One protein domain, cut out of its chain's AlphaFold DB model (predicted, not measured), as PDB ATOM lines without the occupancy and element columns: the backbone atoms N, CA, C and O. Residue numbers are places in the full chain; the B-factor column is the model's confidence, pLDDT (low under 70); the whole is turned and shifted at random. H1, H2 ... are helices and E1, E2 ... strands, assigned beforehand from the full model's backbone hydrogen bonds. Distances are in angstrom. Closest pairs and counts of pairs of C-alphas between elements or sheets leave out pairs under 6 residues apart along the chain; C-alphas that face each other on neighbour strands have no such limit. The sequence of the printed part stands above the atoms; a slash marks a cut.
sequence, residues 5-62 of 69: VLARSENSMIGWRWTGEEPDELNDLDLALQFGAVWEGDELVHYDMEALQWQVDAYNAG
ATOM      1  N   VAL A   5     155.627 135.582 148.513       94.25
ATOM      2  CA  VAL A   5     154.835 136.729 148.065       94.25
ATOM      3  C   VAL A   5     153.668 136.892 149.022       94.25
ATOM      4  O   VAL A   5     152.766 136.063 149.001       94.25
ATOM      5  N   LEU A   6     153.682 137.954 149.818       94.12
ATOM      6  CA  LEU A   6     152.644 138.262 150.801       94.12
ATOM      7  C   LEU A   6     151.431 138.917 150.138       94.12
ATOM      8  O   LEU A   6     150.295 138.526 150.358       94.12
ATOM      9  N   ALA A   7     151.664 139.913 149.285       94.31
ATOM     10  CA  ALA A   7     150.599 140.654 148.618       94.31
ATOM     11  C   ALA A   7     150.967 140.966 147.171       94.31
ATOM     12  O   ALA A   7     152.127 140.897 146.765       94.31
ATOM     13  N   ARG A   8     149.964 141.342 146.384       94.19
ATOM     14  CA  ARG A   8     150.134 141.880 145.036       94.19
ATOM     15  C   ARG A   8     149.479 143.241 144.926       94.19
ATOM     16  O   ARG A   8     148.418 143.450 145.509       94.19
ATOM     17  N   SER A   9     150.088 144.149 144.177       91.19
ATOM     18  CA  SER A   9     149.447 145.399 143.794       91.19
ATOM     19  C   SER A   9     148.254 145.068 142.890       91.19
ATOM     20  O   SER A   9     148.307 144.187 142.027       91.19
ATOM     21  N   GLU A  10     147.135 145.749 143.105       87.75
ATOM     22  CA  GLU A  10     145.975 145.660 142.223       87.75
ATOM     23  C   GLU A  10     145.530 147.071 141.870       87.75
ATOM     24  O   GLU A  10     145.519 147.972 142.710       87.75
ATOM     25  N   ASN A  11     145.101 147.267 140.625       77.75
ATOM     26  CA  ASN A  11     144.527 148.536 140.190       77.75
ATOM     27  C   ASN A  11     143.075 148.657 140.694       77.75
ATOM     28  O   ASN A  11     142.114 148.590 139.927       77.75
ATOM     29  N   SER A  12     142.926 148.730 142.015       74.81
ATOM     30  CA  SER A  12     141.669 148.751 142.763       74.81
ATOM     31  C   SER A  12     141.703 149.862 143.813       74.81
ATOM     32  O   SER A  12     142.756 150.416 144.110       74.81
ATOM     33  N   MET A  13     140.554 150.180 144.416       68.00
ATOM     34  CA  MET A  13     140.438 151.240 145.431       68.00
ATOM     35  C   MET A  13     141.309 150.999 146.677       68.00
ATOM     36  O   MET A  13     141.670 151.958 147.348       68.00
ATOM     37  N   ILE A  14     141.639 149.738 146.975       70.62
ATOM     38  CA  ILE A  14     142.512 149.329 148.091       70.62
ATOM     39  C   ILE A  14     143.999 149.348 147.676       70.62
ATOM     40  O   ILE A  14     144.880 149.478 148.517       70.62
ATOM     41  N   GLY A  15     144.291 149.269 146.373       85.69
ATOM     42  CA  GLY A  15     145.646 149.320 145.809       85.69
ATOM     43  C   GLY A  15     146.443 148.012 145.873       85.69
ATOM     44  O   GLY A  15     147.454 147.887 145.183       85.69
ATOM     45  N   TRP A  16     146.005 147.026 146.660       90.00
ATOM     46  CA  TRP A  16     146.706 145.754 146.831       90.00
ATOM     47  C   TRP A  16     145.784 144.646 147.361       90.00
ATOM     48  O   TRP A  16     144.671 144.911 147.823       90.00
ATOM     49  N   ARG A  17     146.256 143.399 147.283       91.75
ATOM     50  CA  ARG A  17     145.561 142.198 147.752       91.75
ATOM     51  C   ARG A  17     146.531 141.165 148.325       91.75
ATOM     52  O   ARG A  17     147.496 140.797 147.659       91.75
ATOM     53  N   TRP A  18     146.224 140.673 149.523       92.88
ATOM     54  CA  TRP A  18     146.903 139.545 150.163       92.88
ATOM     55  C   TRP A  18     146.789 138.253 149.336       92.88
ATOM     56  O   TRP A  18     145.755 137.992 148.708       92.88
ATOM     57  N   THR A  19     147.854 137.453 149.299       91.88
ATOM     58  CA  THR A  19     147.914 136.206 148.518       91.88
ATOM     59  C   THR A  19     147.389 134.990 149.281       91.88
ATOM     60  O   THR A  19     147.077 133.986 148.639       91.88
ATOM     61  N   GLY A  20     147.253 135.085 150.604       90.75
ATOM     62  CA  GLY A  20     146.992 133.979 151.524       90.75
ATOM     63  C   GLY A  20     148.265 133.322 152.069       90.75
ATOM     64  O   GLY A  20     148.160 132.376 152.843       90.75
ATOM     65  N   GLU A  21     149.446 133.788 151.655       89.88
ATOM     66  CA  GLU A  21     150.740 133.341 152.188       89.88
ATOM     67  C   GLU A  21     151.240 134.257 153.315       89.88
ATOM     68  O   GLU A  21     152.312 134.022 153.866       89.88
ATOM     69  N   GLU A  22     150.513 135.330 153.627       89.75
ATOM     70  CA  GLU A  22     150.808 136.205 154.753       89.75
ATOM     71  C   GLU A  22     150.666 135.487 156.112       89.75
ATOM     72  O   GLU A  22     149.849 134.575 156.247       89.75
ATOM     73  N   PRO A  23     151.454 135.891 157.128       86.56
ATOM     74  CA  PRO A  23     151.282 135.431 158.503       86.56
ATOM     75  C   PRO A  23     149.860 135.678 159.005       86.56
ATOM     76  O   PRO A  23     149.256 136.712 158.700       86.56
ATOM     77  N   ASP A  24     149.370 134.778 159.855       83.50
ATOM     78  CA  ASP A  24     148.140 135.016 160.600       83.50
ATOM     79  C   ASP A  24     148.252 136.334 161.383       83.50
ATOM     80  O   ASP A  24     149.308 136.682 161.911       83.50
ATOM     81  N   GLU A  25     147.148 137.080 161.434       85.50
ATOM     82  CA  GLU A  25     147.038 138.394 162.087       85.50
ATOM     83  C   GLU A  25     147.795 139.558 161.415       85.50
ATOM     84  O   GLU A  25     147.604 140.706 161.823       85.50
ATOM     85  N   LEU A  26     148.556 139.326 160.336       88.19
ATOM     86  CA  LEU A  26     149.097 140.411 159.514       88.19
ATOM     87  C   LEU A  26     147.992 140.990 158.619       88.19
ATOM     88  O   LEU A  26     147.703 140.489 157.535       88.19
ATOM     89  N   ASN A  27     147.353 142.065 159.077       85.75
ATOM     90  CA  ASN A  27     146.237 142.708 158.374       85.75
ATOM     91  C   ASN A  27     146.582 144.067 157.747       85.75
ATOM     92  O   ASN A  27     145.746 144.633 157.039       85.75
ATOM     93  N   ASP A  28     147.794 144.567 157.981       88.69
ATOM     94  CA  ASP A  28     148.223 145.904 157.592       88.69
ATOM     95  C   ASP A  28     149.487 145.847 156.723       88.69
ATOM     96  O   ASP A  28     150.464 145.155 157.029       88.69
ATOM     97  N   LEU A  29     149.451 146.568 155.602       89.69
ATOM     98  CA  LEU A  29     150.553 146.607 154.646       89.69
ATOM     99  C   LEU A  29     151.755 147.385 155.190       89.69
ATOM    100  O   LEU A  29     152.897 146.998 154.940       89.69
ATOM    101  N   ASP A  30     151.519 148.462 155.936       89.69
ATOM    102  CA  ASP A  30     152.585 149.245 156.549       89.69
ATOM    103  C   ASP A  30     153.323 148.416 157.608       89.69
ATOM    104  O   ASP A  30     154.550 148.491 157.682       89.69
ATOM    105  N   LEU A  31     152.620 147.543 158.346       90.12
ATOM    106  CA  LEU A  31     153.264 146.576 159.248       90.12
ATOM    107  C   LEU A  31     154.144 145.584 158.483       90.12
ATOM    108  O   LEU A  31     155.289 145.352 158.867       90.12
ATOM    109  N   ALA A  32     153.655 145.038 157.367       91.62
ATOM    110  CA  ALA A  32     154.446 144.123 156.545       91.62
ATOM    111  C   ALA A  32     155.751 144.782 156.067       91.62
ATOM    112  O   ALA A  32     156.825 144.184 156.152       91.62
ATOM    113  N   LEU A  33     155.671 146.035 155.607       92.25
ATOM    114  CA  LEU A  33     156.833 146.825 155.198       92.25
ATOM    115  C   LEU A  33     157.770 147.119 156.378       92.25
ATOM    116  O   LEU A  33     158.988 147.002 156.238       92.25
ATOM    117  N   GLN A  34     157.220 147.462 157.546       91.50
ATOM    118  CA  GLN A  34     157.991 147.698 158.768       91.50
ATOM    119  C   GLN A  34     158.781 146.457 159.197       91.50
ATOM    120  O   GLN A  34     159.918 146.586 159.655       91.50
ATOM    121  N   PHE A  35     158.210 145.269 159.001       90.94
ATOM    122  CA  PHE A  35     158.836 143.995 159.347       90.94
ATOM    123  C   PHE A  35     159.823 143.464 158.301       90.94
ATOM    124  O   PHE A  35     160.425 142.408 158.489       90.94
ATOM    125  N   GLY A  36     160.062 144.233 157.234       91.69
ATOM    126  CA  GLY A  36     161.090 143.944 156.237       91.69
ATOM    127  C   GLY A  36     160.560 143.387 154.922       91.69
ATOM    128  O   GLY A  36     161.361 142.967 154.084       91.69
ATOM    129  N   ALA A  37     159.242 143.397 154.700       93.81
ATOM    130  CA  ALA A  37     158.704 143.096 153.381       93.81
ATOM    131  C   ALA A  37     159.063 144.215 152.399       93.81
ATOM    132  O   ALA A  37     159.145 145.391 152.756       93.81
ATOM    133  N   VAL A  38     159.282 143.852 151.139       94.81
ATOM    134  CA  VAL A  38     159.688 144.792 150.091       94.81
ATOM    135  C   VAL A  38     158.852 144.598 148.840       94.81
ATOM    136  O   VAL A  38     158.484 143.481 148.492       94.81
ATOM    137  N   TRP A  39     158.556 145.695 148.148       93.94
ATOM    138  CA  TRP A  39     157.911 145.632 146.843       93.94
ATOM    139  C   TRP A  39     158.940 145.315 145.758       93.94
ATOM    140  O   TRP A  39     159.856 146.095 145.498       93.94
ATOM    141  N   GLU A  40     158.754 144.184 145.088       94.19
ATOM    142  CA  GLU A  40     159.459 143.812 143.867       94.19
ATOM    143  C   GLU A  40     158.492 143.899 142.684       94.19
ATOM    144  O   GLU A  40     157.782 142.949 142.350       94.19
ATOM    145  N   GLY A  41     158.450 145.073 142.049       92.12
ATOM    146  CA  GLY A  41     157.460 145.368 141.015       92.12
ATOM    147  C   GLY A  41     156.060 145.431 141.620       92.12
ATOM    148  O   GLY A  41     155.786 146.300 142.443       92.12
ATOM    149  N   ASP A  42     155.204 144.496 141.217       93.19
ATOM    150  CA  ASP A  42     153.807 144.396 141.647       93.19
ATOM    151  C   ASP A  42     153.594 143.376 142.780       93.19
ATOM    152  O   ASP A  42     152.459 143.072 143.136       93.19
ATOM    153  N   GLU A  43     154.663 142.809 143.344       95.19
ATOM    154  CA  GLU A  43     154.590 141.790 144.396       95.19
ATOM    155  C   GLU A  43     155.281 142.282 145.672       95.19
ATOM    156  O   GLU A  43     156.448 142.668 145.644       95.19
ATOM    157  N   LEU A  44     154.573 142.245 146.799       95.00
ATOM    158  CA  LEU A  44     155.144 142.451 148.123       95.00
ATOM    159  C   LEU A  44     155.729 141.125 148.594       95.00
ATOM    160  O   LEU A  44     155.003 140.134 148.702       95.00
ATOM    161  N   VAL A  45     157.027 141.096 148.872       94.94
ATOM    162  CA  VAL A  45     157.753 139.866 149.184       94.94
ATOM    163  C   VAL A  45     158.476 139.931 150.514       94.94
ATOM    164  O   VAL A  45     158.948 140.985 150.933       94.94
ATOM    165  N   HIS A  46     158.618 138.766 151.137       94.44
ATOM    166  CA  HIS A  46     159.491 138.540 152.276       94.44
ATOM    167  C   HIS A  46     160.368 137.311 152.017       94.44
ATOM    168  O   HIS A  46     159.990 136.403 151.273       94.44
ATOM    169  N   TYR A  47     161.560 137.280 152.608       93.62
ATOM    170  CA  TYR A  47     162.528 136.193 152.392       93.62
ATOM    171  C   TYR A  47     162.678 135.254 153.592       93.62
ATOM    172  O   TYR A  47     163.388 134.247 153.494       93.62
ATOM    173  N   ASP A  48     162.032 135.594 154.707       91.69
ATOM    174  CA  ASP A  48     162.106 134.877 155.979       91.69
ATOM    175  C   ASP A  48     160.752 134.909 156.709       91.69
ATOM    176  O   ASP A  48     160.434 135.855 157.428       91.69
ATOM    177  N   MET A  49     159.897 133.917 156.459       89.44
ATOM    178  CA  MET A  49     158.563 133.887 157.077       89.44
ATOM    179  C   MET A  49     158.601 133.603 158.573       89.44
ATOM    180  O   MET A  49     157.722 134.074 159.285       89.44
ATOM    181  N   GLU A  50     159.606 132.874 159.061       89.88
ATOM    182  CA  GLU A  50     159.748 132.610 160.496       89.88
ATOM    183  C   GLU A  50     160.043 133.914 161.245       89.88
ATOM    184  O   GLU A  50     159.405 134.204 162.257       89.88
ATOM    185  N   ALA A  51     160.948 134.741 160.712       89.56
ATOM    186  CA  ALA A  51     161.226 136.059 161.268       89.56
ATOM    187  C   ALA A  51     160.014 136.995 161.180       89.56
ATOM    188  O   ALA A  51     159.749 137.728 162.133       89.56
ATOM    189  N   LEU A  52     159.277 136.970 160.063       90.00
ATOM    190  CA  LEU A  52     158.084 137.799 159.890       90.00
ATOM    191  C   LEU A  52     156.984 137.412 160.889       90.00
ATOM    192  O   LEU A  52     156.453 138.288 161.565       90.00
ATOM    193  N   GLN A  53     156.691 136.116 161.027       90.19
ATOM    194  CA  GLN A  53     155.713 135.611 161.992       90.19
ATOM    195  C   GLN A  53     156.098 136.021 163.418       90.19
ATOM    196  O   GLN A  53     155.294 136.623 164.116       90.19
ATOM    197  N   TRP A  54     157.362 135.819 163.811       89.88
ATOM    198  CA  TRP A  54     157.840 136.221 165.136       89.88
ATOM    199  C   TRP A  54     157.646 137.721 165.419       89.88
ATOM    200  O   TRP A  54     157.286 138.096 166.534       89.88
ATOM    201  N   GLN A  55     157.858 138.587 164.422       89.75
ATOM    202  CA  GLN A  55     157.641 140.029 164.573       89.75
ATOM    203  C   GLN A  55     156.158 140.392 164.708       89.75
ATOM    204  O   GLN A  55     155.822 141.240 165.535       89.75
ATOM    205  N   VAL A  56     155.281 139.731 163.946       89.75
ATOM    206  CA  VAL A  56     153.823 139.905 164.043       89.75
ATOM    207  C   VAL A  56     153.320 139.471 165.422       89.75
ATOM    208  O   VAL A  56     152.640 140.249 166.089       89.75
ATOM    209  N   ASP A  57     153.727 138.291 165.897       89.75
ATOM    210  CA  ASP A  57     153.393 137.795 167.237       89.75
ATOM    211  C   ASP A  57     153.867 138.759 168.337       89.75
ATOM    212  O   ASP A  57     153.100 139.102 169.238       89.75
ATOM    213  N   ALA A  58     155.109 139.249 168.259       87.06
ATOM    214  CA  ALA A  58     155.657 140.197 169.232       87.06
ATOM    215  C   ALA A  58     154.910 141.544 169.230       87.06
ATOM    216  O   ALA A  58     154.693 142.151 170.283       87.06
ATOM    217  N   TYR A  59     154.493 142.017 168.052       85.81
ATOM    218  CA  TYR A  59     153.678 143.220 167.915       85.81
ATOM    219  C   TYR A  59     152.286 143.034 168.537       85.81
ATOM    220  O   TYR A  59     151.864 143.864 169.346       85.81
ATOM    221  N   ASN A  60     151.610 141.917 168.246       83.50
ATOM    222  CA  ASN A  60     150.282 141.597 168.784       83.50
ATOM    223  C   ASN A  60     150.293 141.316 170.291       83.50
ATOM    224  O   ASN A  60     149.353 141.684 170.997       83.50
ATOM    225  N   ALA A  61     151.371 140.725 170.807       83.75
ATOM    226  CA  ALA A  61     151.579 140.521 172.238       83.75
ATOM    227  C   ALA A  61     151.781 141.837 173.014       83.75
ATOM    228  O   ALA A  61     151.848 141.821 174.244       83.75
ATOM    229  N   GLY A  62     151.880 142.978 172.319       72.62
ATOM    230  CA  GLY A  62     152.161 144.268 172.935       72.62
ATOM    231  C   GLY A  62     153.604 144.382 173.424       72.62
ATOM    232  O   GLY A  62     153.912 145.314 174.159       72.62
TER     233      GLY A  62
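What this domain is: This is residues 5 to 62 of the 69 residues of an uncharacterized protein of Actinobacteria bacterium QS_8_72_14 (UniProt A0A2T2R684). Two strand hairpins, E1 with E2 and E3 with E4, stand side by side as one small twisted sheet, with H2 set off beyond one end of it. The short helix H1 sits between the sheet and H2 along the longest axis, whose other end is the loop of the E1 and E2 hairpin. The printed part has 58 residues, with named elements in the order E1 E2 H1 E3 E4 H2; the antiparallel sheet runs E2 E1 E4 E3, and the class is mixed. The whole is compact, with a radius of gyration of the C-alphas of 11.0 A, and its outline is elongated, 34 by 22 by 18 A.

How they stand to each other: E1, residues 5 to 9, and E2, residues 16 to 18, form a hairpin at 155 degrees, with N 8 and O 17 2.8 A apart, within hydrogen-bond range. E1 is also the antiparallel neighbour of E4, residues 43 to 46, with N 6 and O 44 at 2.8 A. E3, residues 38 to 40, forms a hairpin with E4, with N 38 and O 45 at 2.9 A. H1, residues 29 to 34, only grazes the sheet, with its residues 29 to 33. H2, residues 49 to 60, is not on the sheet, and H1 and H2 are near each other. The closest C-alphas of E4 and H2, those of His 46 and Leu 52, are 7.8 A apart. In H1 and H2 every O i to N i+4 pair is within hydrogen-bond range.

Where its parts are: E1 begins at C-alpha 5 (154.835, 136.729, 148.065) and is 11.1 A long. H2 is 16.3 A long and ends at C-alpha 60 (150.282, 141.597, 168.784).

The domain as a whole: The two C-alphas farthest apart, of Asn 11 and Gly 62, are 33.9 A apart. The printed part has no cut and no long link. Its mean pLDDT is 89.0, and residue 13 is under 70.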